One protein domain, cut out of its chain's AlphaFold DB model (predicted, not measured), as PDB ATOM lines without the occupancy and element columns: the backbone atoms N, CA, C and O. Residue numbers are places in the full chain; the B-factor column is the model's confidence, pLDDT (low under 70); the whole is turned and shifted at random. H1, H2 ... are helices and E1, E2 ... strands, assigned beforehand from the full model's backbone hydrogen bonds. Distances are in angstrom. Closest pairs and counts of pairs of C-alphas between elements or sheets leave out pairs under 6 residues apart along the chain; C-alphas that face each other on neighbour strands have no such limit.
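What this domain is: This is residues 24 to 226 of the 426 residues of the protein "Protein kinase, putative" of Brachyspira pilosicoli (strain ATCC BAA-1826 / 95/1000) (UniProt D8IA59). Five helices, H3 to H7, make an up-and-down bundle, each running against the one before it; H1 and H2 pack on H3 toward one end of the longest axis, and H8 packs on H7 toward the other. A small hairpin, E1 and E2, has E1 beside H7, and the long stretch of residues 198 to 219 runs along the outside to bring H10 back onto H6. The printed part has 203 residues and is mostly helix: ten named helices and two named strands, in the order H1 to H8, E1, E2, H9, H10, the two-stranded sheet being antiparallel. It is compact, with a radius of gyration of the C-alphas of 17.0 A and spans of 54 by 39 by 33 A.

Where its parts are: Find C-alpha 25 at (-27.290, 6.763, -70.083), where H1, residues 25 to 35, begins; H2 follows at 37 to 46. H3 runs from 57 to 75, 25.5 A long, and H4 from 79 to 92, 19.8 A. Next come H5, 103 to 117, 20.9 A from C-alpha 103 at (-22.253, 13.254, -81.026); H6, 123 to 135, 18.3 A; H7, 143 to 153; and H8, 158 to 173, 22.8 A. Then look for E1, 181 to 184, E2, 189 to 192, H9, 193 to 197, and H10, 220 to 226, ending at C-alpha 226 at (-19.942, 5.095, -99.271).

How they stand to each other: Start at H3 and H5, the hubs, touching four helices each. H3 and H4 form a hairpin at a shallow tilt of 28 degrees, closest at the C-alphas of Gly 65 and Ala 85, 4.2 A. H5 and H6 touch, closest at the C-alphas of Gly 112 and Pro 125, 4.3 A. H2 touches residues 64 to 71 of H3 alone, closest at the C-alphas of Ile 41 and Ser 67, 5.0 A. H7 touches residues 161 to 168 of H8 alone, closest at the C-alphas of Leu 151 and Tyr 161, 6.4 A. H10 touches H6, closest at the C-alphas of Ile 220 and Ile 128, 6.8 A. In the hairpin E1 and E2, N 182 and O 191 are 2.8 A apart, within hydrogen-bond range. In H1 to H10 every O i to N i+4 pair is within hydrogen-bond range.

The domain as a whole: The C-alphas of Ala 52 and Lys 204 are the two farthest apart, 55.8 A. The printed part has no cut, and the link from H9 to H10, 22 residues, is long. Confidence is under 70 at residues 97 to 101, 138 to 139, 172 to 180 and 212 to 218.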
ATOM      1  N   THR A  24     -28.310   9.777 -66.349       79.06
ATOM      2  CA  THR A  24     -28.769   9.387 -67.690       79.06
ATOM      3  C   THR A  24     -27.765   8.427 -68.339       79.06
ATOM      4  O   THR A  24     -26.591   8.392 -67.958       79.06
ATOM      5  N   PHE A  25     -28.193   7.660 -69.350       83.06
ATOM      6  CA  PHE A  25     -27.290   6.763 -70.083       83.06
ATOM      7  C   PHE A  25     -26.041   7.488 -70.634       83.06
ATOM      8  O   PHE A  25     -24.938   6.996 -70.389       83.06
ATOM      9  N   PRO A  26     -26.148   8.667 -71.293       82.81
ATOM     10  CA  PRO A  26     -24.972   9.412 -71.745       82.81
ATOM     11  C   PRO A  26     -24.036   9.802 -70.600       82.81
ATOM     12  O   PRO A  26     -22.834   9.567 -70.676       82.81
ATOM     13  N   GLU A  27     -24.564  10.336 -69.497       78.44
ATOM     14  CA  GLU A  27     -23.732  10.756 -68.362       78.44
ATOM     15  C   GLU A  27     -23.005   9.590 -67.695       78.44
ATOM     16  O   GLU A  27     -21.842   9.728 -67.302       78.44
ATOM     17  N   TYR A  28     -23.679   8.446 -67.580       82.00
ATOM     18  CA  TYR A  28     -23.077   7.218 -67.084       82.00
ATOM     19  C   TYR A  28     -21.954   6.742 -68.010       82.00
ATOM     20  O   TYR A  28     -20.853   6.454 -67.536       82.00
ATOM     21  N   MET A  29     -22.195   6.712 -69.324       86.25
ATOM     22  CA  MET A  29     -21.212   6.231 -70.296       86.25
ATOM     23  C   MET A  29     -19.996   7.148 -70.423       86.25
ATOM     24  O   MET A  29     -18.876   6.636 -70.426       86.25
ATOM     25  N   GLU A  30     -20.172   8.475 -70.432       83.81
ATOM     26  CA  GLU A  30     -19.048   9.426 -70.421       83.81
ATOM     27  C   GLU A  30     -18.123   9.171 -69.223       83.81
ATOM     28  O   GLU A  30     -16.902   9.110 -69.368       83.81
ATOM     29  N   ARG A  31     -18.695   8.964 -68.030       79.31
ATOM     30  CA  ARG A  31     -17.921   8.666 -66.815       79.31
ATOM     31  C   ARG A  31     -17.247   7.305 -66.895       79.31
ATOM     32  O   ARG A  31     -16.056   7.196 -66.621       79.31
ATOM     33  N   LEU A  32     -17.983   6.271 -67.299       82.12
ATOM     34  CA  LEU A  32     -17.466   4.909 -67.340       82.12
ATOM     35  C   LEU A  32     -16.308   4.772 -68.339       82.12
ATOM     36  O   LEU A  32     -15.301   4.134 -68.029       82.12
ATOM     37  N   GLN A  33     -16.423   5.394 -69.514       88.56
ATOM     38  CA  GLN A  33     -15.385   5.388 -70.544       88.56
ATOM     39  C   GLN A  33     -14.175   6.240 -70.171       88.56
ATOM     40  O   GLN A  33     -13.048   5.845 -70.474       88.56
ATOM     41  N   ARG A  34     -14.389   7.370 -69.491       81.81
ATOM     42  CA  ARG A  34     -13.307   8.225 -68.993       81.81
ATOM     43  C   ARG A  34     -12.535   7.550 -67.861       81.81
ATOM     44  O   ARG A  34     -11.318   7.402 -67.942       81.81
ATOM     45  N   ASP A  35     -13.242   7.110 -66.826       79.94
ATOM     46  CA  ASP A  35     -12.626   6.732 -65.554       79.94
ATOM     47  C   ASP A  35     -12.191   5.262 -65.543       79.94
ATOM     48  O   ASP A  35     -11.166   4.911 -64.951       79.94
ATOM     49  N   VAL A  36     -12.967   4.370 -66.176       82.88
ATOM     50  CA  VAL A  36     -12.717   2.919 -66.138       82.88
ATOM     51  C   VAL A  36     -13.035   2.234 -67.482       82.88
ATOM     52  O   VAL A  36     -13.857   1.314 -67.523       82.88
ATOM     53  N   PRO A  37     -12.347   2.587 -68.589       86.62
ATOM     54  CA  PRO A  37     -12.730   2.156 -69.938       86.62
ATOM     55  C   PRO A  37     -12.831   0.636 -70.147       86.62
ATOM     56  O   PRO A  37     -13.667   0.181 -70.922       86.62
ATOM     57  N   LYS A  38     -12.055  -0.182 -69.416       87.44
ATOM     58  CA  LYS A  38     -12.208  -1.654 -69.441       87.44
ATOM     59  C   LYS A  38     -13.600  -2.121 -69.011       87.44
ATOM     60  O   LYS A  38     -14.095  -3.106 -69.542       87.44
ATOM     61  N   LYS A  39     -14.226  -1.426 -68.059       84.75
ATOM     62  CA  LYS A  39     -15.593  -1.735 -67.637       84.75
ATOM     63  C   LYS A  39     -16.626  -1.288 -68.655       84.75
ATOM     64  O   LYS A  39     -17.594  -2.006 -68.838       84.75
ATOM     65  N   ALA A  40     -16.415  -0.160 -69.333       88.44
ATOM     66  CA  ALA A  40     -17.281   0.231 -70.444       88.44
ATOM     67  C   ALA A  40     -17.248  -0.823 -71.561       88.44
ATOM     68  O   ALA A  40     -18.293  -1.236 -72.047       88.44
ATOM     69  N   ILE A  41     -16.052  -1.322 -71.900       89.00
ATOM     70  CA  ILE A  41     -15.877  -2.423 -72.858       89.00
ATOM     71  C   ILE A  41     -16.678  -3.652 -72.425       89.00
ATOM     72  O   ILE A  41     -17.522  -4.113 -73.185       89.00
ATOM     73  N   GLN A  42     -16.461  -4.130 -71.197       86.81
ATOM     74  CA  GLN A  42     -17.189  -5.283 -70.668       86.81
ATOM     75  C   GLN A  42     -18.709  -5.057 -70.697       86.81
ATOM     76  O   GLN A  42     -19.460  -5.937 -71.106       86.81
ATOM     77  N   TRP A  43     -19.167  -3.859 -70.326       87.50
ATOM     78  CA  TRP A  43     -20.585  -3.517 -70.328       87.50
ATOM     79  C   TRP A  43     -21.202  -3.672 -71.726       87.50
ATOM     80  O   TRP A  43     -22.249  -4.303 -71.857       87.50
ATOM     81  N   PHE A  44     -20.540  -3.178 -72.776       91.38
ATOM     82  CA  PHE A  44     -21.017  -3.310 -74.161       91.38
ATOM     83  C   PHE A  44     -20.841  -4.716 -74.758       91.38
ATOM     84  O   PHE A  44     -21.485  -5.033 -75.754       91.38
ATOM     85  N   GLU A  45     -19.994  -5.564 -74.172       87.12
ATOM     86  CA  GLU A  45     -19.905  -6.988 -74.528       87.12
ATOM     87  C   GLU A  45     -21.051  -7.810 -73.918       87.12
ATOM     88  O   GLU A  45     -21.394  -8.872 -74.438       87.12
ATOM     89  N   GLU A  46     -21.655  -7.313 -72.837       84.50
ATOM     90  CA  GLU A  46     -22.706  -7.995 -72.078       84.50
ATOM     91  C   GLU A  46     -24.116  -7.448 -72.360       84.50
ATOM     92  O   GLU A  46     -25.091  -8.147 -72.093       84.50
ATOM     93  N   ASN A  47     -24.252  -6.232 -72.907       83.19
ATOM     94  CA  ASN A  47     -25.538  -5.540 -73.047       83.19
ATOM     95  C   ASN A  47     -25.816  -5.098 -74.490       83.19
ATOM     96  O   ASN A  47     -25.013  -4.397 -75.110       83.19
ATOM     97  N   GLY A  48     -26.988  -5.474 -75.012       85.31
ATOM     98  CA  GLY A  48     -27.516  -4.987 -76.289       85.31
ATOM     99  C   GLY A  48     -28.328  -3.699 -76.137       85.31
ATOM    100  O   GLY A  48     -28.668  -3.294 -75.029       85.31
ATOM    101  N   TYR A  49     -28.678  -3.058 -77.256       85.12
ATOM    102  CA  TYR A  49     -29.546  -1.876 -77.234       85.12
ATOM    103  C   TYR A  49     -30.925  -2.184 -76.623       85.12
ATOM    104  O   TYR A  49     -31.519  -3.223 -76.905       85.12
ATOM    105  N   SER A  50     -31.453  -1.253 -75.826       81.19
ATOM    106  CA  SER A  50     -32.807  -1.292 -75.275       81.19
ATOM    107  C   SER A  50     -33.403   0.114 -75.243       81.19
ATOM    108  O   SER A  50     -32.738   1.061 -74.816       81.19
ATOM    109  N   ASP A  51     -34.681   0.240 -75.604       75.69
ATOM    110  CA  ASP A  51     -35.431   1.500 -75.490       75.69
ATOM    111  C   ASP A  51     -35.491   2.005 -74.035       75.69
ATOM    112  O   ASP A  51     -35.613   3.204 -73.785       75.69
ATOM    113  N   ALA A  52     -35.329   1.105 -73.054       75.00
ATOM    114  CA  ALA A  52     -35.299   1.440 -71.631       75.00
ATOM    115  C   ALA A  52     -34.106   2.330 -71.233       75.00
ATOM    116  O   ALA A  52     -34.123   2.918 -70.154       75.00
ATOM    117  N   TYR A  53     -33.084   2.458 -72.088       79.00
ATOM    118  CA  TYR A  53     -31.981   3.400 -71.879       79.00
ATOM    119  C   TYR A  53     -32.387   4.863 -72.087       79.00
ATOM    120  O   TYR A  53     -31.628   5.755 -71.710       79.00
ATOM    121  N   GLY A  54     -33.556   5.120 -72.684       75.69
ATOM    122  CA  GLY A  54     -34.045   6.476 -72.933       75.69
ATOM    123  C   GLY A  54     -33.225   7.240 -73.975       75.69
ATOM    124  O   GLY A  54     -33.249   8.468 -73.989       75.69
ATOM    125  N   VAL A  55     -32.483   6.528 -74.830       81.25
ATOM    126  CA  VAL A  55     -31.669   7.104 -75.906       81.25
ATOM    127  C   VAL A  55     -31.943   6.413 -77.235       81.25
ATOM    128  O   VAL A  55     -32.309   5.237 -77.288       81.25
ATOM    129  N   ASP A  56     -31.718   7.144 -78.322       84.94
ATOM    130  CA  ASP A  56     -31.745   6.597 -79.674       84.94
ATOM    131  C   ASP A  56     -30.654   5.523 -79.857       84.94
ATOM    132  O   ASP A  56     -29.540   5.651 -79.336       84.94
ATOM    133  N   LYS A  57     -30.947   4.476 -80.637       88.75
ATOM    134  CA  LYS A  57     -29.993   3.399 -80.957       88.75
ATOM    135  C   LYS A  57     -28.654   3.904 -81.511       88.75
ATOM    136  O   LYS A  57     -27.630   3.266 -81.293       88.75
ATOM    137  N   ARG A  58     -28.638   5.051 -82.195       91.56
ATOM    138  CA  ARG A  58     -27.427   5.684 -82.736       91.56
ATOM    139  C   ARG A  58     -26.564   6.293 -81.630       91.56
ATOM    140  O   ARG A  58     -25.345   6.200 -81.706       91.56
ATOM    141  N   ILE A  59     -27.167   6.841 -80.571       88.62
ATOM    142  CA  ILE A  59     -26.436   7.307 -79.375       88.62
ATOM    143  C   ILE A  59     -25.827   6.107 -78.641       88.62
ATOM    144  O   ILE A  59     -24.677   6.155 -78.207       88.62
ATOM    145  N   PHE A  60     -26.562   4.996 -78.546       90.81
ATOM    146  CA  PHE A  60     -26.001   3.746 -78.033       90.81
ATOM    147  C   PHE A  60     -24.818   3.264 -78.891       90.81
ATOM    148  O   PHE A  60     -23.766   2.931 -78.345       90.81
ATOM    149  N   ALA A  61     -24.963   3.279 -80.223       93.88
ATOM    150  CA  ALA A  61     -23.897   2.922 -81.155       93.88
ATOM    151  C   ALA A  61     -22.667   3.823 -80.982       93.88
ATOM    152  O   ALA A  61     -21.563   3.306 -80.898       93.88
ATOM    153  N   PHE A  62     -22.841   5.138 -80.820       96.12
ATOM    154  CA  PHE A  62     -21.742   6.069 -80.552       96.12
ATOM    155  C   PHE A  62     -20.887   5.634 -79.354       96.12
ATOM    156  O   PHE A  62     -19.671   5.468 -79.480       96.12
ATOM    157  N   TYR A  63     -21.515   5.395 -78.199       95.88
ATOM    158  CA  TYR A  63     -20.787   4.975 -77.005       95.88
ATOM    159  C   TYR A  63     -20.177   3.580 -77.176       95.88
ATOM    160  O   TYR A  63     -19.011   3.380 -76.833       95.88
ATOM    161  N   ARG A  64     -20.892   2.632 -77.791       96.75
ATOM    162  CA  ARG A  64     -20.328   1.315 -78.114       96.75
ATOM    163  C   ARG A  64     -19.089   1.425 -79.008       96.75
ATOM    164  O   ARG A  64     -18.085   0.760 -78.742       96.75
ATOM    165  N   GLY A  65     -19.133   2.308 -80.003       97.69
ATOM    166  CA  GLY A  65     -18.033   2.615 -80.908       97.69
ATOM    167  C   GLY A  65     -16.796   3.105 -80.162       97.69
ATOM    168  O   GLY A  65     -15.712   2.566 -80.377       97.69
ATOM    169  N   ILE A  66     -16.947   4.034 -79.207       97.25
ATOM    170  CA  ILE A  66     -15.834   4.490 -78.353       97.25
ATOM    171  C   ILE A  66     -15.224   3.321 -77.575       97.25
ATOM    172  O   ILE A  66     -14.003   3.179 -77.538       97.25
ATOM    173  N   SER A  67     -16.047   2.458 -76.975       96.81
ATOM    174  CA  SER A  67     -15.548   1.309 -76.214       96.81
ATOM    175  C   SER A  67     -14.801   0.305 -77.095       96.81
ATOM    176  O   SER A  67     -13.713  -0.136 -76.723       96.81
ATOM    177  N   ARG A  68     -15.314  -0.008 -78.288       96.69
ATOM    178  CA  ARG A  68     -14.626  -0.860 -79.275       96.69
ATOM    179  C   ARG A  68     -13.313  -0.248 -79.751       96.69
ATOM    180  O   ARG A  68     -12.284  -0.922 -79.771       96.69
ATOM    181  N   TYR A  69     -13.318   1.051 -80.027       97.44
ATOM    182  CA  TYR A  69     -12.113   1.799 -80.358       97.44
ATOM    183  C   TYR A  69     -11.084   1.762 -79.213       97.44
ATOM    184  O   TYR A  69      -9.917   1.466 -79.455       97.44
ATOM    185  N   HIS A  70     -11.487   1.974 -77.953       95.56
ATOM    186  CA  HIS A  70     -10.582   1.848 -76.801       95.56
ATOM    187  C   HIS A  70     -10.034   0.432 -76.656       95.56
ATOM    188  O   HIS A  70      -8.855   0.265 -76.340       95.56
ATOM    189  N   LYS A  71     -10.861  -0.591 -76.891       94.62
ATOM    190  CA  LYS A  71     -10.415  -1.985 -76.896       94.62
ATOM    191  C   LYS A  71      -9.301  -2.184 -77.919       94.62
ATOM    192  O   LYS A  71      -8.241  -2.678 -77.541       94.62
ATOM    193  N   TYR A  72      -9.493  -1.719 -79.151       94.19
ATOM    194  CA  TYR A  72      -8.476  -1.740 -80.203       94.19
ATOM    195  C   TYR A  72      -7.219  -0.932 -79.824       94.19
ATOM    196  O   TYR A  72      -6.157  -1.514 -79.590       94.19
ATOM    197  N   ALA A  73      -7.339   0.391 -79.691       92.44
ATOM    198  CA  ALA A  73      -6.207   1.314 -79.597       92.44
ATOM    199  C   ALA A  73      -5.462   1.251 -78.253       92.44
ATOM    200  O   ALA A  73      -4.236   1.336 -78.208       92.44
ATOM    201  N   ARG A  74      -6.177   1.073 -77.134       91.56
ATOM    202  CA  ARG A  74      -5.577   1.099 -75.786       91.56
ATOM    203  C   ARG A  74      -5.235  -0.283 -75.252       91.56
ATOM    204  O   ARG A  74      -4.270  -0.435 -74.502       91.56
ATOM    205  N   TYR A  75      -6.038  -1.285 -75.599       90.88
ATOM    206  CA  TYR A  75      -5.941  -2.628 -75.023       90.88
ATOM    207  C   TYR A  75      -5.550  -3.703 -76.034       90.88
ATOM    208  O   TYR A  75      -5.628  -4.886 -75.704       90.88
ATOM    209  N   LYS A  76      -5.046  -3.298 -77.209       87.44
ATOM    210  CA  LYS A  76      -4.542  -4.191 -78.263       87.44
ATOM    211  C   LYS A  76      -5.592  -5.207 -78.715       87.44
ATOM    212  O   LYS A  76      -5.294  -6.389 -78.882       87.44
ATOM    213  N   GLY A  77      -6.826  -4.731 -78.863       86.56
ATOM    214  CA  GLY A  77      -7.914  -5.463 -79.495       86.56
ATOM    215  C   GLY A  77      -7.618  -5.779 -80.960       86.56
ATOM    216  O   GLY A  77      -6.570  -5.445 -81.511       86.56
ATOM    217  N   THR A  78      -8.560  -6.458 -81.591       87.25
ATOM    218  CA  THR A  78      -8.434  -6.951 -82.962       87.25
ATOM    219  C   THR A  78      -8.822  -5.888 -83.988       87.25
ATOM    220  O   THR A  78      -9.469  -4.894 -83.666       87.25
ATOM    221  N   ILE A  79      -8.473  -6.122 -85.255       83.00
ATOM    222  CA  ILE A  79      -8.962  -5.283 -86.358       83.00
ATOM    223  C   ILE A  79     -10.491  -5.368 -86.519       83.00
ATOM    224  O   ILE A  79     -11.101  -4.418 -86.993       83.00
ATOM    225  N   ASP A  80     -11.127  -6.457 -86.072       83.75
ATOM    226  CA  ASP A  80     -12.591  -6.552 -86.025       83.75
ATOM    227  C   ASP A  80     -13.183  -5.526 -85.047       83.75
ATOM    228  O   ASP A  80     -14.138  -4.830 -85.389       83.75
ATOM    229  N   ASP A  81     -12.560  -5.331 -83.876       88.69
ATOM    230  CA  ASP A  81     -12.978  -4.289 -82.928       88.69
ATOM    231  C   ASP A  81     -12.894  -2.890 -83.576       88.69
ATOM    232  O   ASP A  81     -13.797  -2.071 -83.404       88.69
ATOM    233  N   ALA A  82     -11.849  -2.630 -84.373       88.00
ATOM    234  CA  ALA A  82     -11.718  -1.400 -85.155       88.00
ATOM    235  C   ALA A  82     -12.816  -1.272 -86.227       88.00
ATOM    236  O   ALA A  82     -13.524  -0.270 -86.261       88.00
ATOM    237  N   ASN A  83     -13.020  -2.285 -87.068       86.12
ATOM    238  CA  ASN A  83     -14.033  -2.248 -88.128       86.12
ATOM    239  C   ASN A  83     -15.445  -2.037 -87.559       86.12
ATOM    240  O   ASN A  83     -16.218  -1.222 -88.068       86.12
ATOM    241  N   ARG A  84     -15.771  -2.709 -86.449       89.88
ATOM    242  CA  ARG A  84     -17.047  -2.529 -85.748       89.88
ATOM    243  C   ARG A  84     -17.179  -1.148 -85.111       89.88
ATOM    244  O   ARG A  84     -18.268  -0.583 -85.145       89.88
ATOM    245  N   ALA A  85     -16.094  -0.578 -84.581       96.44
ATOM    246  CA  ALA A  85     -16.094   0.807 -84.110       96.44
ATOM    247  C   ALA A  85     -16.372   1.792 -85.257       96.44
ATOM    248  O   ALA A  85     -17.206   2.680 -85.103       96.44
ATOM    249  N   ALA A  86     -15.744   1.611 -86.424       94.19
ATOM    250  CA  ALA A  86     -15.991   2.443 -87.603       94.19
ATOM    251  C   ALA A  86     -17.458   2.366 -88.067       94.19
ATOM    252  O   ALA A  86     -18.078   3.399 -88.321       94.19
ATOM    253  N   SER A  87     -18.031   1.159 -88.101       91.62
ATOM    254  CA  SER A  87     -19.459   0.928 -88.371       91.62
ATOM    255  C   SER A  87     -20.374   1.649 -87.372       91.62
ATOM    256  O   SER A  87     -21.378   2.259 -87.752       91.62
ATOM    257  N   ASP A  88     -20.037   1.602 -86.083       96.38
ATOM    258  CA  ASP A  88     -20.790   2.278 -85.027       96.38
ATOM    259  C   ASP A  88     -20.720   3.806 -85.162       96.38
ATOM    260  O   ASP A  88     -21.743   4.487 -85.055       96.38
ATOM    261  N   PHE A  89     -19.540   4.354 -85.469       96.94
ATOM    262  CA  PHE A  89     -19.384   5.785 -85.715       96.94
ATOM    263  C   PHE A  89     -20.124   6.237 -86.969       96.94
ATOM    264  O   PHE A  89     -20.779   7.273 -86.917       96.94
ATOM    265  N   ARG A  90     -20.112   5.452 -88.056       93.69
ATOM    266  CA  ARG A  90     -20.925   5.745 -89.246       93.69
ATOM    267  C   ARG A  90     -22.401   5.894 -88.885       93.69
ATOM    268  O   ARG A  90     -23.020   6.869 -89.292       93.69
ATOM    269  N   GLN A  91     -22.960   4.964 -88.110       91.75
ATOM    270  CA  GLN A  91     -24.361   5.049 -87.676       91.75
ATOM    271  C   GLN A  91     -24.617   6.290 -86.806       91.75
ATOM    272  O   GLN A  91     -25.674   6.916 -86.900       91.75
ATOM    273  N   ALA A  92     -23.649   6.677 -85.973       91.38
ATOM    274  CA  ALA A  92     -23.741   7.870 -85.137       91.38
ATOM    275  C   ALA A  92     -23.704   9.194 -85.930       91.38
ATOM    276  O   ALA A  92     -24.191  10.208 -85.432       91.38
ATOM    277  N   LEU A  93     -23.207   9.204 -87.173       89.81
ATOM    278  CA  LEU A  93     -23.260  10.390 -88.044       89.81
ATOM    279  C   LEU A  93     -24.677  10.737 -88.519       89.81
ATOM    280  O   LEU A  93     -24.904  11.830 -89.027       89.81
ATOM    281  N   GLU A  94     -25.647   9.842 -88.336       84.75
ATOM    282  CA  GLU A  94     -27.057  10.126 -88.616       84.75
ATOM    283  C   GLU A  94     -27.775  10.775 -87.421       84.75
ATOM    284  O   GLU A  94     -28.965  11.081 -87.513       84.75
ATOM    285  N   ILE A  95     -27.096  10.956 -86.279       81.06
ATOM    286  CA  ILE A  95     -27.660  11.666 -85.125       81.06
ATOM    287  C   ILE A  95     -27.806  13.150 -85.503       81.06
ATOM    288  O   ILE A  95     -26.833  13.743 -85.983       81.06
ATOM    289  N   PRO A  96     -28.986  13.768 -85.284       70.56
ATOM    290  CA  PRO A  96     -29.159  15.205 -85.466       70.56
ATOM    291  C   PRO A  96     -28.145  16.005 -84.645       70.56
ATOM    292  O   PRO A  96     -27.743  15.573 -83.564       70.56
ATOM    293  N   ASN A  97     -27.756  17.181 -85.135       67.00
ATOM    294  CA  ASN A  97     -26.816  18.039 -84.416       67.00
ATOM    295  C   ASN A  97     -27.317  18.326 -82.996       67.00
ATOM    296  O   ASN A  97     -28.428  18.819 -82.801       67.00
ATOM    297  N   ASP A  98     -26.468  18.012 -82.025       66.38
ATOM    298  CA  ASP A  98     -26.712  18.194 -80.602       66.38
ATOM    299  C   ASP A  98     -25.620  19.097 -80.022       66.38
ATOM    300  O   ASP A  98     -24.430  18.863 -80.240       66.38
ATOM    301  N   ASN A  99     -26.036  20.123 -79.281       60.59
ATOM    302  CA  ASN A  99     -25.141  21.153 -78.748       60.59
ATOM    303  C   ASN A  99     -24.590  20.809 -77.354       60.59
ATOM    304  O   ASN A  99     -23.871  21.615 -76.774       60.59
ATOM    305  N   VAL A 100     -24.961  19.658 -76.781       64.19
ATOM    306  CA  VAL A 100     -24.570  19.273 -75.416       64.19
ATOM    307  C   VAL A 100     -23.414  18.277 -75.445       64.19
ATOM    308  O   VAL A 100     -22.397  18.456 -74.780       64.19
ATOM    309  N   PHE A 101     -23.564  17.218 -76.232       66.94
ATOM    310  CA  PHE A 101     -22.649  16.090 -76.340       66.94
ATOM    311  C   PHE A 101     -21.907  16.044 -77.673       66.94
ATOM    312  O   PHE A 101     -20.926  15.301 -77.768       66.94
ATOM    313  N   TYR A 102     -22.350  16.807 -78.682       75.81
ATOM    314  CA  TYR A 102     -21.705  16.923 -79.996       75.81
ATOM    315  C   TYR A 102     -21.439  15.561 -80.662       75.81
ATOM    316  O   TYR A 102     -20.364  15.319 -81.214       75.81
ATOM    317  N   PHE A 103     -22.414  14.647 -80.590       81.75
ATOM    318  CA  PHE A 103     -22.253  13.254 -81.026       81.75
ATOM    319  C   PHE A 103     -21.758  13.119 -82.465       81.75
ATOM    320  O   PHE A 103     -20.834  12.350 -82.713       81.75
ATOM    321  N   ASN A 104     -22.336  13.884 -83.394       83.50
ATOM    322  CA  ASN A 104     -21.980  13.836 -84.809       83.50
ATOM    323  C   ASN A 104     -20.501  14.211 -85.035       83.50
ATOM    324  O   ASN A 104     -19.722  13.415 -85.558       83.50
ATOM    325  N   ASN A 105     -20.091  15.373 -84.519       82.19
ATOM    326  CA  ASN A 105     -18.717  15.869 -84.596       82.19
ATOM    327  C   ASN A 105     -17.719  14.888 -83.971       82.19
ATOM    328  O   ASN A 105     -16.699  14.556 -84.575       82.19
ATOM    329  N   ARG A 106     -18.030  14.371 -82.778       88.75
ATOM    330  CA  ARG A 106     -17.168  13.402 -82.091       88.75
ATOM    331  C   ARG A 106     -17.087  12.087 -82.853       88.75
ATOM    332  O   ARG A 106     -15.997  11.547 -82.979       88.75
ATOM    333  N   ALA A 107     -18.202  11.580 -83.376       93.44
ATOM    334  CA  ALA A 107     -18.214  10.364 -84.185       93.44
ATOM    335  C   ALA A 107     -17.339  10.529 -85.433       93.44
ATOM    336  O   ALA A 107     -16.533   9.651 -85.730       93.44
ATOM    337  N   MET A 108     -17.436  11.678 -86.107       92.44
ATOM    338  CA  MET A 108     -16.616  12.006 -87.272       92.44
ATOM    339  C   MET A 108     -15.122  12.023 -86.920       92.44
ATOM    340  O   MET A 108     -14.311  11.399 -87.602       92.44
ATOM    341  N   LEU A 109     -14.754  12.675 -85.817       93.69
ATOM    342  CA  LEU A 109     -13.372  12.743 -85.346       93.69
ATOM    343  C   LEU A 109     -12.815  11.380 -84.916       93.69
ATOM    344  O   LEU A 109     -11.701  11.029 -85.311       93.69
ATOM    345  N   TYR A 110     -13.583  10.590 -84.160       96.56
ATOM    346  CA  TYR A 110     -13.197   9.228 -83.784       96.56
ATOM    347  C   TYR A 110     -13.027   8.332 -85.010       96.56
ATOM    348  O   TYR A 110     -12.067   7.565 -85.069       96.56
ATOM    349  N   LEU A 111     -13.912   8.451 -86.002       96.50
ATOM    350  CA  LEU A 111     -13.796   7.728 -87.260       96.50
ATOM    351  C   LEU A 111     -12.525   8.130 -88.018       96.50
ATOM    352  O   LEU A 111     -11.745   7.259 -88.398       96.50
ATOM    353  N   GLY A 112     -12.274   9.431 -88.191       96.31
ATOM    354  CA  GLY A 112     -11.055   9.930 -88.833       96.31
ATOM    355  C   GLY A 112      -9.787   9.457 -88.119       96.31
ATOM    356  O   GLY A 112      -8.853   8.978 -88.755       96.31
ATOM    357  N   GLY A 113      -9.775   9.508 -86.789       96.75
ATOM    358  CA  GLY A 113      -8.667   9.039 -85.963       96.75
ATOM    359  C   GLY A 113      -8.411   7.537 -86.056       96.75
ATOM    360  O   GLY A 113      -7.272   7.087 -86.197       96.75
ATOM    361  N   LEU A 114      -9.478   6.745 -86.024       96.00
ATOM    362  CA  LEU A 114      -9.406   5.304 -86.205       96.00
ATOM    363  C   LEU A 114      -8.854   4.948 -87.594       96.00
ATOM    364  O   LEU A 114      -7.883   4.203 -87.698       96.00
ATOM    365  N   LEU A 115      -9.404   5.538 -88.658       92.94
ATOM    366  CA  LEU A 115      -8.946   5.309 -90.033       92.94
ATOM    367  C   LEU A 115      -7.502   5.802 -90.257       92.94
ATOM    368  O   LEU A 115      -6.727   5.198 -91.004       92.94
ATOM    369  N   ALA A 116      -7.090   6.865 -89.560       94.81
ATOM    370  CA  ALA A 116      -5.713   7.347 -89.580       94.81
ATOM    371  C   ALA A 116      -4.721   6.347 -88.962       94.81
ATOM    372  O   ALA A 116      -3.563   6.316 -89.381       94.81
ATOM    373  N   THR A 117      -5.158   5.488 -88.037       91.50
ATOM    374  CA  THR A 117      -4.275   4.604 -87.254       91.50
ATOM    375  C   THR A 117      -4.282   3.145 -87.700       91.50
ATOM    376  O   THR A 117      -3.276   2.459 -87.522       91.50
ATOM    377  N   ILE A 118      -5.361   2.658 -88.315       85.88
ATOM    378  CA  ILE A 118      -5.386   1.319 -88.931       85.88
ATOM    379  C   ILE A 118      -4.599   1.304 -90.252       85.88
ATOM    380  O   ILE A 118      -4.537   2.329 -90.924       85.88
ATOM    381  N   PRO A 119      -4.001   0.187 -90.691       75.00
ATOM    382  CA  PRO A 119      -3.367   0.125 -92.010       75.00
ATOM    383  C   PRO A 119      -4.391   0.271 -93.147       75.00
ATOM    384  O   PRO A 119      -5.468  -0.321 -93.096       75.00
ATOM    385  N   GLY A 120      -4.053   1.047 -94.177       75.81
ATOM    386  CA  GLY A 120      -4.929   1.306 -95.320       75.81
ATOM    387  C   GLY A 120      -4.806   2.733 -95.850       75.81
ATOM    388  O   GLY A 120      -3.886   3.469 -95.485       75.81
ATOM    389  N   ASP A 121      -5.755   3.104 -96.704       78.69
ATOM    390  CA  ASP A 121      -5.839   4.425 -97.320       78.69
ATOM    391  C   ASP A 121      -5.969   5.559 -96.289       78.69
ATOM    392  O   ASP A 121      -6.632   5.431 -95.257       78.69
ATOM    393  N   LYS A 122      -5.299   6.680 -96.579       89.12
ATOM    394  CA  LYS A 122      -5.198   7.848 -95.695       89.12
ATOM    395  C   LYS A 122      -5.889   9.101 -96.234       89.12
ATOM    396  O   LYS A 122      -5.906  10.114 -95.539       89.12
ATOM    397  N   GLU A 123      -6.493   9.038 -97.414       88.50
ATOM    398  CA  GLU A 123      -7.228  10.141 -98.030       88.50
ATOM    399  C   GLU A 123      -8.514  10.461 -97.275       88.50
ATOM    400  O   GLU A 123      -8.768  11.626 -96.961       88.50
ATOM    401  N   LEU A 124      -9.316   9.444 -96.944       87.62
ATOM    402  CA  LEU A 124     -10.562   9.636 -96.199       87.62
ATOM    403  C   LEU A 124     -10.331  10.298 -94.830       87.62
ATOM    404  O   LEU A 124     -10.917  11.358 -94.589       87.62
ATOM    405  N   PRO A 125      -9.468   9.766 -93.940       94.12
ATOM    406  CA  PRO A 125      -9.200  10.439 -92.675       94.12
ATOM    407  C   PRO A 125      -8.598  11.838 -92.871       94.12
ATOM    408  O   PRO A 125      -8.939  12.743 -92.114       94.12
ATOM    409  N   ALA A 126      -7.781  12.071 -93.907       91.56
ATOM    410  CA  ALA A 126      -7.232  13.402 -94.172       91.56
ATOM    411  C   ALA A 126      -8.333  14.415 -94.517       91.56
ATOM    412  O   ALA A 126      -8.332  15.539 -94.009       91.56
ATOM    413  N   ARG A 127      -9.322  14.006 -95.316       88.75
ATOM    414  CA  ARG A 127     -10.492  14.837 -95.630       88.75
ATOM    415  C   ARG A 127     -11.379  15.090 -94.431       88.75
ATOM    416  O   ARG A 127     -11.869  16.205 -94.296       88.75
ATOM    417  N   ILE A 128     -11.560  14.092 -93.570       92.56
ATOM    418  CA  ILE A 128     -12.309  14.245 -92.323       92.56
ATOM    419  C   ILE A 128     -11.691  15.361 -91.472       92.56
ATOM    420  O   ILE A 128     -12.394  16.293 -91.078       92.56
ATOM    421  N   PHE A 129     -10.376  15.319 -91.239       94.12
ATOM    422  CA  PHE A 129      -9.714  16.341 -90.426       94.12
ATOM    423  C   PHE A 129      -9.717  17.718 -91.095       94.12
ATOM    424  O   PHE A 129     -10.007  18.709 -90.428       94.12
ATOM    425  N   ASN A 130      -9.489  17.794 -92.408       88.62
ATOM    426  CA  ASN A 130      -9.568  19.060 -93.143       88.62
ATOM    427  C   ASN A 130     -10.974  19.668 -93.107       88.62
ATOM    428  O   ASN A 130     -11.120  20.873 -92.908       88.62
ATOM    429  N   TYR A 131     -12.012  18.840 -93.253       86.62
ATOM    430  CA  TYR A 131     -13.396  19.271 -93.110       86.62
ATOM    431  C   TYR A 131     -13.654  19.826 -91.706       86.62
ATOM    432  O   TYR A 131     -14.218  20.911 -91.584       86.62
ATOM    433  N   TYR A 132     -13.205  19.132 -90.656       85.06
ATOM    434  CA  TYR A 132     -13.399  19.595 -89.283       85.06
ATOM    435  C   TYR A 132     -12.720  20.944 -89.033       85.06
ATOM    436  O   TYR A 132     -13.362  21.858 -88.524       85.06
ATOM    437  N   ILE A 133     -11.457  21.099 -89.450       84.19
ATOM    438  CA  ILE A 133     -10.694  22.351 -89.300       84.19
ATOM    439  C   ILE A 133     -11.389  23.511 -90.021       84.19
ATOM    440  O   ILE A 133     -11.480  24.603 -89.470       84.19
ATOM    441  N   ALA A 134     -11.906  23.281 -91.231       81.31
ATOM    442  CA  ALA A 134     -12.575  24.312 -92.022       81.31
ATOM    443  C   ALA A 134     -13.940  24.746 -91.454       81.31
ATOM    444  O   ALA A 134     -14.411  25.832 -91.779       81.31
ATOM    445  N   ASN A 135     -14.579  23.909 -90.630       76.81
ATOM    446  CA  ASN A 135     -15.938  24.132 -90.121       76.81
ATOM    447  C   ASN A 135     -15.998  24.322 -88.598       76.81
ATOM    448  O   ASN A 135     -17.088  24.400 -88.034       76.81
ATOM    449  N   THR A 136     -14.848  24.400 -87.928       73.69
ATOM    450  CA  THR A 136     -14.772  24.485 -86.469       73.69
ATOM    451  C   THR A 136     -13.959  25.695 -86.030       73.69
ATOM    452  O   THR A 136     -12.949  26.050 -86.637       73.69
ATOM    453  N   SER A 137     -14.396  26.328 -84.940       71.94
ATOM    454  CA  SER A 137     -13.664  27.425 -84.310       71.94
ATOM    455  C   SER A 137     -12.262  26.968 -83.882       71.94
ATOM    456  O   SER A 137     -12.138  25.910 -83.262       71.94
ATOM    457  N   PRO A 138     -11.207  27.775 -84.092       66.44
ATOM    458  CA  PRO A 138      -9.884  27.503 -83.532       66.44
ATOM    459  C   PRO A 138      -9.839  27.407 -82.001       66.44
ATOM    460  O   PRO A 138      -8.808  27.013 -81.466       66.44
ATOM    461  N   PHE A 139     -10.921  27.800 -81.319       68.50
ATOM    462  CA  PHE A 139     -11.102  27.702 -79.870       68.50
ATOM    463  C   PHE A 139     -11.816  26.414 -79.433       68.50
ATOM    464  O   PHE A 139     -11.924  26.142 -78.238       68.50
ATOM    465  N   ASP A 140     -12.261  25.582 -80.372       74.31
ATOM    466  CA  ASP A 140     -12.845  24.281 -80.065       74.31
ATOM    467  C   ASP A 140     -11.808  23.333 -79.428       74.31
ATOM    468  O   ASP A 140     -10.677  23.254 -79.917       74.31
ATOM    469  N   PRO A 141     -12.151  22.598 -78.355       74.12
ATOM    470  CA  PRO A 141     -11.214  21.694 -77.686       74.12
ATOM    471  C   PRO A 141     -10.627  20.600 -78.590       74.12
ATOM    472  O   PRO A 141      -9.514  20.136 -78.344       74.12
ATOM    473  N   ASP A 142     -11.347  20.186 -79.637       80.44
ATOM    474  CA  ASP A 142     -10.902  19.156 -80.573       80.44
ATOM    475  C   ASP A 142     -10.173  19.758 -81.806       80.44
ATOM    476  O   ASP A 142      -9.620  19.019 -82.634       80.44
ATOM    477  N   TYR A 143     -10.073  21.092 -81.917       82.62
ATOM    478  CA  TYR A 143      -9.339  21.770 -82.995       82.62
ATOM    479  C   TYR A 143      -7.841  21.413 -83.020       82.62
ATOM    480  O   TYR A 143      -7.361  20.992 -84.078       82.62
ATOM    481  N   PRO A 144      -7.076  21.476 -81.905       86.81
ATOM    482  CA  PRO A 144      -5.657  21.110 -81.919       86.81
ATOM    483  C   PRO A 144      -5.432  19.654 -82.339       86.81
ATOM    484  O   PRO A 144      -4.504  19.355 -83.091       86.81
ATOM    485  N   THR A 145      -6.313  18.753 -81.893       91.56
ATOM    486  CA  THR A 145      -6.307  17.343 -82.299       91.56
ATOM    487  C   THR A 145      -6.471  17.220 -83.809       91.56
ATOM    488  O   THR A 145      -5.694  16.528 -84.462       91.56
ATOM    489  N   SER A 146      -7.440  17.931 -84.378       92.38
ATOM    490  CA  SER A 146      -7.733  17.874 -85.809       92.38
ATOM    491  C   SER A 146      -6.579  18.407 -86.653       92.38
ATOM    492  O   SER A 146      -6.166  17.755 -87.611       92.38
ATOM    493  N   VAL A 147      -5.997  19.542 -86.253       92.38
ATOM    494  CA  VAL A 147      -4.823  20.118 -86.923       92.38
ATOM    495  C   VAL A 147      -3.639  19.156 -86.880       92.38
ATOM    496  O   VAL A 147      -2.989  18.938 -87.902       92.38
ATOM    497  N   TYR A 148      -3.372  18.536 -85.727       95.44
ATOM    498  CA  TYR A 148      -2.295  17.558 -85.612       95.44
ATOM    499  C   TYR A 148      -2.478  16.385 -86.575       95.44
ATOM    500  O   TYR A 148      -1.545  16.033 -87.295       95.44
ATOM    501  N   TRP A 149      -3.668  15.789 -86.611       97.06
ATOM    502  CA  TRP A 149      -3.905  14.629 -87.462       97.06
ATOM    503  C   TRP A 149      -3.916  14.982 -88.956       97.06
ATOM    504  O   TRP A 149      -3.444  14.181 -89.762       97.06
ATOM    505  N   ALA A 150      -4.325  16.198 -89.333       95.62
ATOM    506  CA  ALA A 150      -4.154  16.698 -90.700       95.62
ATOM    507  C   ALA A 150      -2.667  16.808 -91.099       95.62
ATOM    508  O   ALA A 150      -2.282  16.372 -92.187       95.62
ATOM    509  N   LEU A 151      -1.815  17.323 -90.202       95.88
ATOM    510  CA  LEU A 151      -0.362  17.379 -90.413       95.88
ATOM    511  C   LEU A 151       0.259  15.978 -90.478       95.88
ATOM    512  O   LEU A 151       1.061  15.706 -91.368       95.88
ATOM    513  N   TYR A 152      -0.133  15.079 -89.572       96.50
ATOM    514  CA  TYR A 152       0.354  13.698 -89.519       96.50
ATOM    515  C   TYR A 152       0.084  12.938 -90.824       96.50
ATOM    516  O   TYR A 152       0.965  12.248 -91.334       96.50
ATOM    517  N   LEU A 153      -1.120  13.084 -91.384       95.00
ATOM    518  CA  LEU A 153      -1.507  12.430 -92.638       95.00
ATOM    519  C   LEU A 153      -0.842  13.069 -93.862       95.00
ATOM    520  O   LEU A 153      -0.657  12.394 -94.876       95.00
ATOM    521  N   ASN A 154      -0.445  14.341 -93.756       93.75
ATOM    522  CA  ASN A 154       0.418  15.027 -94.711       93.75
ATOM    523  C   ASN A 154      -0.151  15.089 -96.148       93.75
ATOM    524  O   ASN A 154       0.580  14.949 -97.120       93.75
ATOM    525  N   TYR A 155      -1.461  15.316 -96.297       91.31
ATOM    526  CA  TYR A 155      -2.125  15.598 -97.589       91.31
ATOM    527  C   TYR A 155      -2.346  17.104 -97.831       91.31
ATOM    528  O   TYR A 155      -3.163  17.505 -98.660       91.31
ATOM    529  N   LEU A 156      -1.661  17.943 -97.057       88.44
ATOM    530  CA  LEU A 156      -1.726  19.398 -97.148       88.44
ATOM    531  C   LEU A 156      -0.660  19.896 -98.120       88.44
ATOM    532  O   LEU A 156       0.456  19.376 -98.134       88.44
ATOM    533  N   ASP A 157      -0.963  20.943 -98.883       87.69
ATOM    534  CA  ASP A 157       0.088  21.670 -99.585       87.69
ATOM    535  C   ASP A 157       1.068  22.304 -98.577       87.69
ATOM    536  O   ASP A 157       0.796  22.439 -97.379       87.69
ATOM    537  N   LYS A 158       2.249  22.689 -99.067       87.81
ATOM    538  CA  LYS A 158       3.347  23.148 -98.211       87.81
ATOM    539  C   LYS A 158       3.010  24.423 -97.427       87.81
ATOM    540  O   LYS A 158       3.501  24.587 -96.309       87.81
ATOM    541  N   GLU A 159       2.209  25.319 -97.996       87.62
ATOM    542  CA  GLU A 159       1.826  26.579 -97.359       87.62
ATOM    543  C   GLU A 159       0.811  26.328 -96.240       87.62
ATOM    544  O   GLU A 159       1.010  26.781 -95.106       87.62
ATOM    545  N   THR A 160      -0.208  25.511 -96.516       89.31
ATOM    546  CA  THR A 160      -1.197  25.096 -95.515       89.31
ATOM    547  C   THR A 160      -0.544  24.309 -94.380       89.31
ATOM    548  O   THR A 160      -0.790  24.606 -93.208       89.31
ATOM    549  N   TYR A 161       0.359  23.369 -94.690       92.06
ATOM    550  CA  TYR A 161       1.115  22.626 -93.675       92.06
ATOM    551  C   TYR A 161       1.885  23.575 -92.749       92.06
ATOM    552  O   TYR A 161       1.801  23.459 -91.527       92.06
ATOM    553  N   ASN A 162       2.624  24.536 -93.313       91.69
ATOM    554  CA  ASN A 162       3.394  25.499 -92.526       91.69
ATOM    555  C   ASN A 162       2.487  26.356 -91.629       91.69
ATOM    556  O   ASN A 162       2.792  26.568 -90.456       91.69
ATOM    557  N   THR A 163       1.348  26.801 -92.158       90.19
ATOM    558  CA  THR A 163       0.357  27.586 -91.414       90.19
ATOM    559  C   THR A 163      -0.192  26.806 -90.220       90.19
ATOM    560  O   THR A 163      -0.186  27.300 -89.093       90.19
ATOM    561  N   TYR A 164      -0.608  25.560 -90.438       90.81
ATOM    562  CA  TYR A 164      -1.153  24.684 -89.399       90.81
ATOM    563  C   TYR A 164      -0.109  24.291 -88.353       90.81
ATOM    564  O   TYR A 164      -0.401  24.300 -87.155       90.81
ATOM    565  N   TYR A 165       1.124  24.019 -88.781       91.94
ATOM    566  CA  TYR A 165       2.238  23.742 -87.880       91.94
ATOM    567  C   TYR A 165       2.502  24.931 -86.944       91.94
ATOM    568  O   TYR A 165       2.508  24.773 -85.723       91.94
ATOM    569  N   ASN A 166       2.640  26.140 -87.498       88.56
ATOM    570  CA  ASN A 166       2.872  27.351 -86.706       88.56
ATOM    571  C   ASN A 166       1.682  27.673 -85.794       88.56
ATOM    572  O   ASN A 166       1.872  28.141 -84.674       88.56
ATOM    573  N   ARG A 167       0.454  27.358 -86.228       85.75
ATOM    574  CA  ARG A 167      -0.739  27.491 -85.387       85.75
ATOM    575  C   ARG A 167      -0.654  26.599 -84.148       85.75
ATOM    576  O   ARG A 167      -0.878  27.110 -83.054       85.75
ATOM    577  N   LEU A 168      -0.284  25.321 -84.278       85.50
ATOM    578  CA  LEU A 168      -0.097  24.437 -83.115       85.50
ATOM    579  C   LEU A 168       0.989  24.946 -82.163       85.50
ATOM    580  O   LEU A 168       0.778  24.942 -80.952       85.50
ATOM    581  N   VAL A 169       2.111  25.435 -82.700       85.44
ATOM    582  CA  VAL A 169       3.175  26.051 -81.888       85.44
ATOM    583  C   VAL A 169       2.643  27.278 -81.138       85.44
ATOM    584  O   VAL A 169       2.833  27.391 -79.931       85.44
ATOM    585  N   SER A 170       1.882  28.155 -81.799       81.75
ATOM    586  CA  SER A 170       1.316  29.345 -81.146       81.75
ATOM    587  C   SER A 170       0.316  29.005 -80.033       81.75
ATOM    588  O   SER A 170       0.301  29.666 -78.994       81.75
ATOM    589  N   LEU A 171      -0.494  27.952 -80.205       76.19
ATOM    590  CA  LEU A 171      -1.455  27.497 -79.193       76.19
ATOM    591  C   LEU A 171      -0.756  26.974 -77.934       76.19
ATOM    592  O   LEU A 171      -1.275  27.133 -76.831       76.19
ATOM    593  N   GLN A 172       0.431  26.384 -78.090       69.12
ATOM    594  CA  GLN A 172       1.281  26.000 -76.967       69.12
ATOM    595  C   GLN A 172       1.795  27.233 -76.204       69.12
ATOM    596  O   GLN A 172       1.772  27.243 -74.975       69.12
ATOM    597  N   GLU A 173       2.270  28.259 -76.911       67.56
ATOM    598  CA  GLU A 173       2.916  29.437 -76.308       67.56
ATOM    599  C   GLU A 173       1.929  30.373 -75.601       67.56
ATOM    600  O   GLU A 173       2.240  30.952 -74.563       67.56
ATOM    601  N   THR A 174       0.721  30.496 -76.145       63.34
ATOM    602  CA  THR A 174      -0.309  31.428 -75.661       63.34
ATOM    603  C   THR A 174      -1.124  30.898 -74.479       63.34
ATOM    604  O   THR A 174      -1.909  31.654 -73.910       63.34
ATOM    605  N   GLN A 175      -0.942  29.626 -74.093       61.56
ATOM    606  CA  GLN A 175      -1.672  28.956 -73.003       61.56
ATOM    607  C   GLN A 175      -3.206  29.103 -73.095       61.56
ATOM    608  O   GLN A 175      -3.888  29.079 -72.074       61.56
ATOM    609  N   VAL A 176      -3.762  29.249 -74.311       57.09
ATOM    610  CA  VAL A 176      -5.221  29.407 -74.524       57.09
ATOM    611  C   VAL A 176      -5.996  28.257 -73.893       57.09
ATOM    612  O   VAL A 176      -7.072  28.456 -73.337       57.09
ATOM    613  N   TYR A 177      -5.420  27.059 -73.942       57.31
ATOM    614  CA  TYR A 177      -5.926  25.903 -73.229       57.31
ATOM    615  C   TYR A 177      -5.060  25.678 -71.988       57.31
ATOM    616  O   TYR A 177      -3.838  25.557 -72.135       57.31
ATOM    617  N   PRO A 178      -5.653  25.543 -70.782       50.12
ATOM    618  CA  PRO A 178      -4.896  25.269 -69.559       50.12
ATOM    619  C   PRO A 178      -4.064  23.981 -69.666       50.12
ATOM    620  O   PRO A 178      -3.068  23.829 -68.964       50.12
ATOM    621  N   VAL A 179      -4.438  23.081 -70.587       52.69
ATOM    622  CA  VAL A 179      -3.606  21.986 -71.083       52.69
ATOM    623  C   VAL A 179      -3.997  21.730 -72.550       52.69
ATOM    624  O   VAL A 179      -5.074  21.205 -72.815       52.69
ATOM    625  N   ALA A 180      -3.175  22.112 -73.530       59.09
ATOM    626  CA  ALA A 180      -3.396  21.685 -74.915       59.09
ATOM    627  C   ALA A 180      -2.909  20.237 -75.063       59.09
ATOM    628  O   ALA A 180      -1.710  19.967 -75.191       59.09
ATOM    629  N   ILE A 181      -3.854  19.305 -74.967       72.38
ATOM    630  CA  ILE A 181      -3.608  17.869 -74.981       72.38
ATOM    631  C   ILE A 181      -4.299  17.315 -76.224       72.38
ATOM    632  O   ILE A 181      -5.513  17.167 -76.268       72.38
ATOM    633  N   ILE A 182      -3.523  17.083 -77.275       86.88
ATOM    634  CA  ILE A 182      -3.977  16.427 -78.500       86.88
ATOM    635  C   ILE A 182      -4.437  15.017 -78.132       86.88
ATOM    636  O   ILE A 182      -3.712  14.283 -77.455       86.88
ATOM    637  N   TYR A 183      -5.619  14.617 -78.595       90.62
ATOM    638  CA  TYR A 183      -6.048  13.233 -78.460       90.62
ATOM    639  C   TYR A 183      -5.277  12.356 -79.457       90.62
ATOM    640  O   TYR A 183      -5.454  12.434 -80.676       90.62
ATOM    641  N   ASP A 184      -4.368  11.536 -78.936       93.62
ATOM    642  CA  ASP A 184      -3.601  10.576 -79.716       93.62
ATOM    643  C   ASP A 184      -4.478   9.359 -80.021       93.62
ATOM    644  O   ASP A 184      -4.591   8.434 -79.208       93.62
ATOM    645  N   TYR A 185      -5.091   9.355 -81.209       95.31
ATOM    646  CA  TYR A 185      -5.923   8.245 -81.666       95.31
ATOM    647  C   TYR A 185      -5.178   6.906 -81.757       95.31
ATOM    648  O   TYR A 185      -5.813   5.854 -81.733       95.31
ATOM    649  N   ALA A 186      -3.841   6.901 -81.825       93.19
ATOM    650  CA  ALA A 186      -3.079   5.654 -81.864       93.19
ATOM    651  C   ALA A 186      -3.039   4.958 -80.496       93.19
ATOM    652  O   ALA A 186      -2.886   3.742 -80.423       93.19
ATOM    653  N   THR A 187      -3.156   5.723 -79.407       90.31
ATOM    654  CA  THR A 187      -3.044   5.210 -78.032       90.31
ATOM    655  C   THR A 187      -4.310   5.412 -77.200       90.31
ATOM    656  O   THR A 187      -4.388   4.908 -76.077       90.31
ATOM    657  N   ALA A 188      -5.304   6.129 -77.735       90.38
ATOM    658  CA  ALA A 188      -6.507   6.575 -77.037       90.38
ATOM    659  C   ALA A 188      -6.201   7.346 -75.742       90.38
ATOM    660  O   ALA A 188      -6.857   7.151 -74.713       90.38
ATOM    661  N   THR A 189      -5.182   8.208 -75.785       86.75
ATOM    662  CA  THR A 189      -4.774   9.047 -74.653       86.75
ATOM    663  C   THR A 189      -4.486  10.477 -75.080       86.75
ATOM    664  O   THR A 189      -4.162  10.754 -76.229       86.75
ATOM    665  N   TYR A 190      -4.594  11.390 -74.126       85.81
ATOM    666  CA  TYR A 190      -4.285  12.796 -74.308       85.81
ATOM    667  C   TYR A 190      -2.782  13.054 -74.158       85.81
ATOM    668  O   TYR A 190      -2.185  12.669 -73.152       85.81
ATOM    669  N   LYS A 191      -2.169  13.699 -75.158       86.56
ATOM    670  CA  LYS A 191      -0.725  13.978 -75.249       86.56
ATOM    671  C   LYS A 191      -0.429  15.455 -75.474       86.56
ATOM    672  O   LYS A 191      -1.174  16.141 -76.162       86.56
ATOM    673  N   SER A 192       0.669  15.953 -74.912       85.00
ATOM    674  CA  SER A 192       1.043  17.366 -75.075       85.00
ATOM    675  C   SER A 192       1.362  17.714 -76.538       85.00
ATOM    676  O   SER A 192       1.849  16.861 -77.285       85.00
ATOM    677  N   ILE A 193       1.150  18.975 -76.936       85.75
ATOM    678  CA  ILE A 193       1.550  19.466 -78.268       85.75
ATOM    679  C   ILE A 193       3.025  19.147 -78.589       85.75
ATOM    680  O   ILE A 193       3.257  18.558 -79.644       85.75
ATOM    681  N   PRO A 194       4.017  19.425 -77.715       87.38
ATOM    682  CA  PRO A 194       5.416  19.085 -77.991       87.38
ATOM    683  C   PRO A 194       5.664  17.594 -78.245       87.38
ATOM    684  O   PRO A 194       6.382  17.241 -79.179       87.38
ATOM    685  N   GLU A 195       5.059  16.715 -77.437       89.81
ATOM    686  CA  GLU A 195       5.197  15.257 -77.598       89.81
ATOM    687  C   GLU A 195       4.657  14.793 -78.954       89.81
ATOM    688  O   GLU A 195       5.227  13.904 -79.585       89.81
ATOM    689  N   MET A 196       3.562  15.400 -79.409       92.94
ATOM    690  CA  MET A 196       2.925  15.047 -80.670       92.94
ATOM    691  C   MET A 196       3.655  15.659 -81.869       92.94
ATOM    692  O   MET A 196       3.930  14.936 -82.826       92.94
ATOM    693  N   LEU A 197       4.056  16.935 -81.807       91.69
ATOM    694  CA  LEU A 197       4.833  17.600 -82.862       91.69
ATOM    695  C   LEU A 197       6.168  16.896 -83.134       91.69
ATOM    696  O   LEU A 197       6.586  16.813 -84.284       91.69
ATOM    697  N   ALA A 198       6.801  16.312 -82.113       92.50
ATOM    698  CA  ALA A 198       8.023  15.524 -82.282       92.50
ATOM    699  C   ALA A 198       7.850  14.285 -83.189       92.50
ATOM    700  O   ALA A 198       8.844  13.723 -83.650       92.50
ATOM    701  N   LYS A 199       6.608  13.848 -83.446       93.81
ATOM    702  CA  LYS A 199       6.283  12.691 -84.296       93.81
ATOM    703  C   LYS A 199       6.073  13.051 -85.773       93.81
ATOM    704  O   LYS A 199       5.886  12.135 -86.570       93.81
ATOM    705  N   ILE A 200       6.066  14.334 -86.147       93.31
ATOM    706  CA  ILE A 200       5.814  14.783 -87.526       93.31
ATOM    707  C   ILE A 200       6.996  15.594 -88.091       93.31
ATOM    708  O   ILE A 200       7.743  16.203 -87.323       93.31
ATOM    709  N   PRO A 201       7.202  15.621 -89.422       90.69
ATOM    710  CA  PRO A 201       8.291  16.387 -90.026       90.69
ATOM    711  C   PRO A 201       8.144  17.900 -89.815       90.69
ATOM    712  O   PRO A 201       7.040  18.450 -89.844       90.69
ATOM    713  N   ALA A 202       9.273  18.598 -89.684       88.19
ATOM    714  CA  ALA A 202       9.286  20.057 -89.711       88.19
ATOM    715  C   ALA A 202       8.908  20.573 -91.117       88.19
ATOM    716  O   ALA A 202       9.279  19.932 -92.101       88.19
ATOM    717  N   PRO A 203       8.272  21.756 -91.259       88.75
ATOM    718  CA  PRO A 203       7.765  22.256 -92.549       88.75
ATOM    719  C   PRO A 203       8.780  22.275 -93.705       88.75
ATOM    720  O   PRO A 203       8.426  22.102 -94.871       88.75
ATOM    721  N   LYS A 204      10.067  22.467 -93.396       86.44
ATOM    722  CA  LYS A 204      11.158  22.462 -94.384       86.44
ATOM    723  C   LYS A 204      11.422  21.082 -95.010       86.44
ATOM    724  O   LYS A 204      11.907  21.028 -96.136       86.44
ATOM    725  N   ASP A 205      11.076  20.008 -94.303       87.69
ATOM    726  CA  ASP A 205      11.386  18.617 -94.653       87.69
ATOM    727  C   ASP A 205      10.165  17.871 -95.233       87.69
ATOM    728  O   ASP A 205      10.262  16.702 -95.610       87.69
ATOM    729  N   VAL A 206       9.010  18.541 -95.322       88.62
ATOM    730  CA  VAL A 206       7.739  17.945 -95.750       88.62
ATOM    731  C   VAL A 206       7.704  17.682 -97.252       88.62
ATOM    732  O   VAL A 206       8.038  18.541 -98.073       88.62
ATOM    733  N   LYS A 207       7.212  16.493 -97.607       88.12
ATOM    734  CA  LYS A 207       6.825  16.109 -98.967       88.12
ATOM    735  C   LYS A 207       5.357  15.677 -98.947       88.12
ATOM    736  O   LYS A 207       5.096  14.601 -98.414       88.12
ATOM    737  N   PRO A 208       4.418  16.494 -99.449       87.81
ATOM    738  CA  PRO A 208       2.994  16.181 -99.380       87.81
ATOM    739  C   PRO A 208       2.617  14.894-100.115       87.81
ATOM    740  O   PRO A 208       3.106  14.625-101.214       87.81
ATOM    741  N   ASN A 209       1.698  14.142 -99.519       86.38
ATOM    742  CA  ASN A 209       0.931  13.104-100.191       86.38
ATOM    743  C   ASN A 209      -0.075  13.744-101.159       86.38
ATOM    744  O   ASN A 209      -0.440  14.914-101.029       86.38
ATOM    745  N   THR A 210      -0.531  12.972-102.142       79.31
ATOM    746  CA  THR A 210      -1.466  13.441-103.173       79.31
ATOM    747  C   THR A 210      -2.723  12.590-103.161       79.31
ATOM    748  O   THR A 210      -2.627  11.366-103.120       79.31
ATOM    749  N   TYR A 211      -3.888  13.241-103.199       74.56
ATOM    750  CA  TYR A 211      -5.174  12.561-103.345       74.56
ATOM    751  C   TYR A 211      -5.264  11.890-104.722       74.56
ATOM    752  O   TYR A 211      -4.983  12.529-105.737       74.56
ATOM    753  N   GLN A 212      -5.655  10.621-104.749       69.62
ATOM    754  CA  GLN A 212      -5.721   9.761-105.928       69.62
ATOM    755  C   GLN A 212      -7.164   9.448-106.350       69.62
ATOM    756  O   GLN A 212      -7.436   9.431-107.548       69.62
ATOM    757  N   TRP A 213      -8.103   9.210-105.423       61.12
ATOM    758  CA  TRP A 213      -9.502   8.861-105.773       61.12
ATOM    759  C   TRP A 213     -10.545   9.804-105.213       61.12
ATOM    760  O   TRP A 213     -11.626   9.944-105.785       61.12
ATOM    761  N   THR A 214     -10.266  10.436-104.085       53.88
ATOM    762  CA  THR A 214     -11.246  11.338-103.510       53.88
ATOM    763  C   THR A 214     -11.308  12.606-104.374       53.88
ATOM    764  O   THR A 214     -10.326  13.334-104.520       53.88
ATOM    765  N   GLN A 215     -12.449  12.874-105.017       55.09
ATOM    766  CA  GLN A 215     -12.605  14.082-105.836       55.09
ATOM    767  C   GLN A 215     -12.686  15.324-104.938       55.09
ATOM    768  O   GLN A 215     -13.315  15.317-103.873       55.09
ATOM    769  N   ASN A 216     -12.061  16.428-105.350       51.84
ATOM    770  CA  ASN A 216     -12.241  17.714-104.673       51.84
ATOM    771  C   ASN A 216     -13.708  18.157-104.796       51.84
ATOM    772  O   ASN A 216     -14.220  18.278-105.904       51.84
ATOM    773  N   GLY A 217     -14.377  18.372-103.657       55.53
ATOM    774  CA  GLY A 217     -15.768  18.843-103.596       55.53
ATOM    775  C   GLY A 217     -16.834  17.794-103.252       55.53
ATOM    776  O   GLY A 217     -17.987  18.171-103.067       55.53
ATOM    777  N   MET A 218     -16.489  16.506-103.116       64.38
ATOM    778  CA  MET A 218     -17.445  15.509-102.616       64.38
ATOM    779  C   MET A 218     -17.811  15.802-101.154       64.38
ATOM    780  O   MET A 218     -16.938  16.101-100.336       64.38
ATOM    781  N   ASN A 219     -19.102  15.709-100.824       81.19
ATOM    782  CA  ASN A 219     -19.576  15.866 -99.453       81.19
ATOM    783  C   ASN A 219     -18.948  14.785 -98.555       81.19
ATOM    784  O   ASN A 219     -19.008  13.598 -98.876       81.19
ATOM    785  N   ILE A 220     -18.355  15.190 -97.428       84.25
ATOM    786  CA  ILE A 220     -17.626  14.274 -96.543       84.25
ATOM    787  C   ILE A 220     -18.522  13.185 -95.939       84.25
ATOM    788  O   ILE A 220     -18.082  12.051 -95.791       84.25
ATOM    789  N   TYR A 221     -19.787  13.494 -95.645       83.12
ATOM    790  CA  TYR A 221     -20.740  12.527 -95.103       83.12
ATOM    791  C   TYR A 221     -21.126  11.486 -96.150       83.12
ATOM    792  O   TYR A 221     -21.216  10.304 -95.825       83.12
ATOM    793  N   THR A 222     -21.291  11.905 -97.409       80.31
ATOM    794  CA  THR A 222     -21.483  10.986 -98.541       80.31
ATOM    795  C   THR A 222     -20.272  10.073 -98.687       80.31
ATOM    796  O   THR A 222     -20.416   8.858 -98.622       80.31
ATOM    797  N   LEU A 223     -19.067  10.649 -98.730       81.81
ATOM    798  CA  LEU A 223     -17.826   9.887 -98.849       81.81
ATOM    799  C   LEU A 223     -17.664   8.850 -97.722       81.81
ATOM    800  O   LEU A 223     -17.270   7.713 -97.981       81.81
ATOM    801  N   VAL A 224     -17.985   9.217 -96.477       84.88
ATOM    802  CA  VAL A 224     -17.974   8.288 -95.337       84.88
ATOM    803  C   VAL A 224     -19.029   7.196 -95.494       84.88
ATOM    804  O   VAL A 224     -18.715   6.024 -95.291       84.88
ATOM    805  N   SER A 225     -20.263   7.561 -95.850       80.94
ATOM    806  CA  SER A 225     -21.350   6.601 -96.055       80.94
ATOM    807  C   SER A 225     -20.998   5.564 -97.121       80.94
ATOM    808  O   SER A 225     -21.306   4.384 -96.954       80.94
ATOM    809  N   ASP A 226     -20.325   5.987 -98.185       77.06
ATOM    810  CA  ASP A 226     -19.942   5.095 -99.271       77.06
ATOM    811  C   ASP A 226     -18.736   4.234 -98.878       77.06
ATOM    812  O   ASP A 226     -18.698   3.048 -99.183       77.06
TER     813      ASP A 226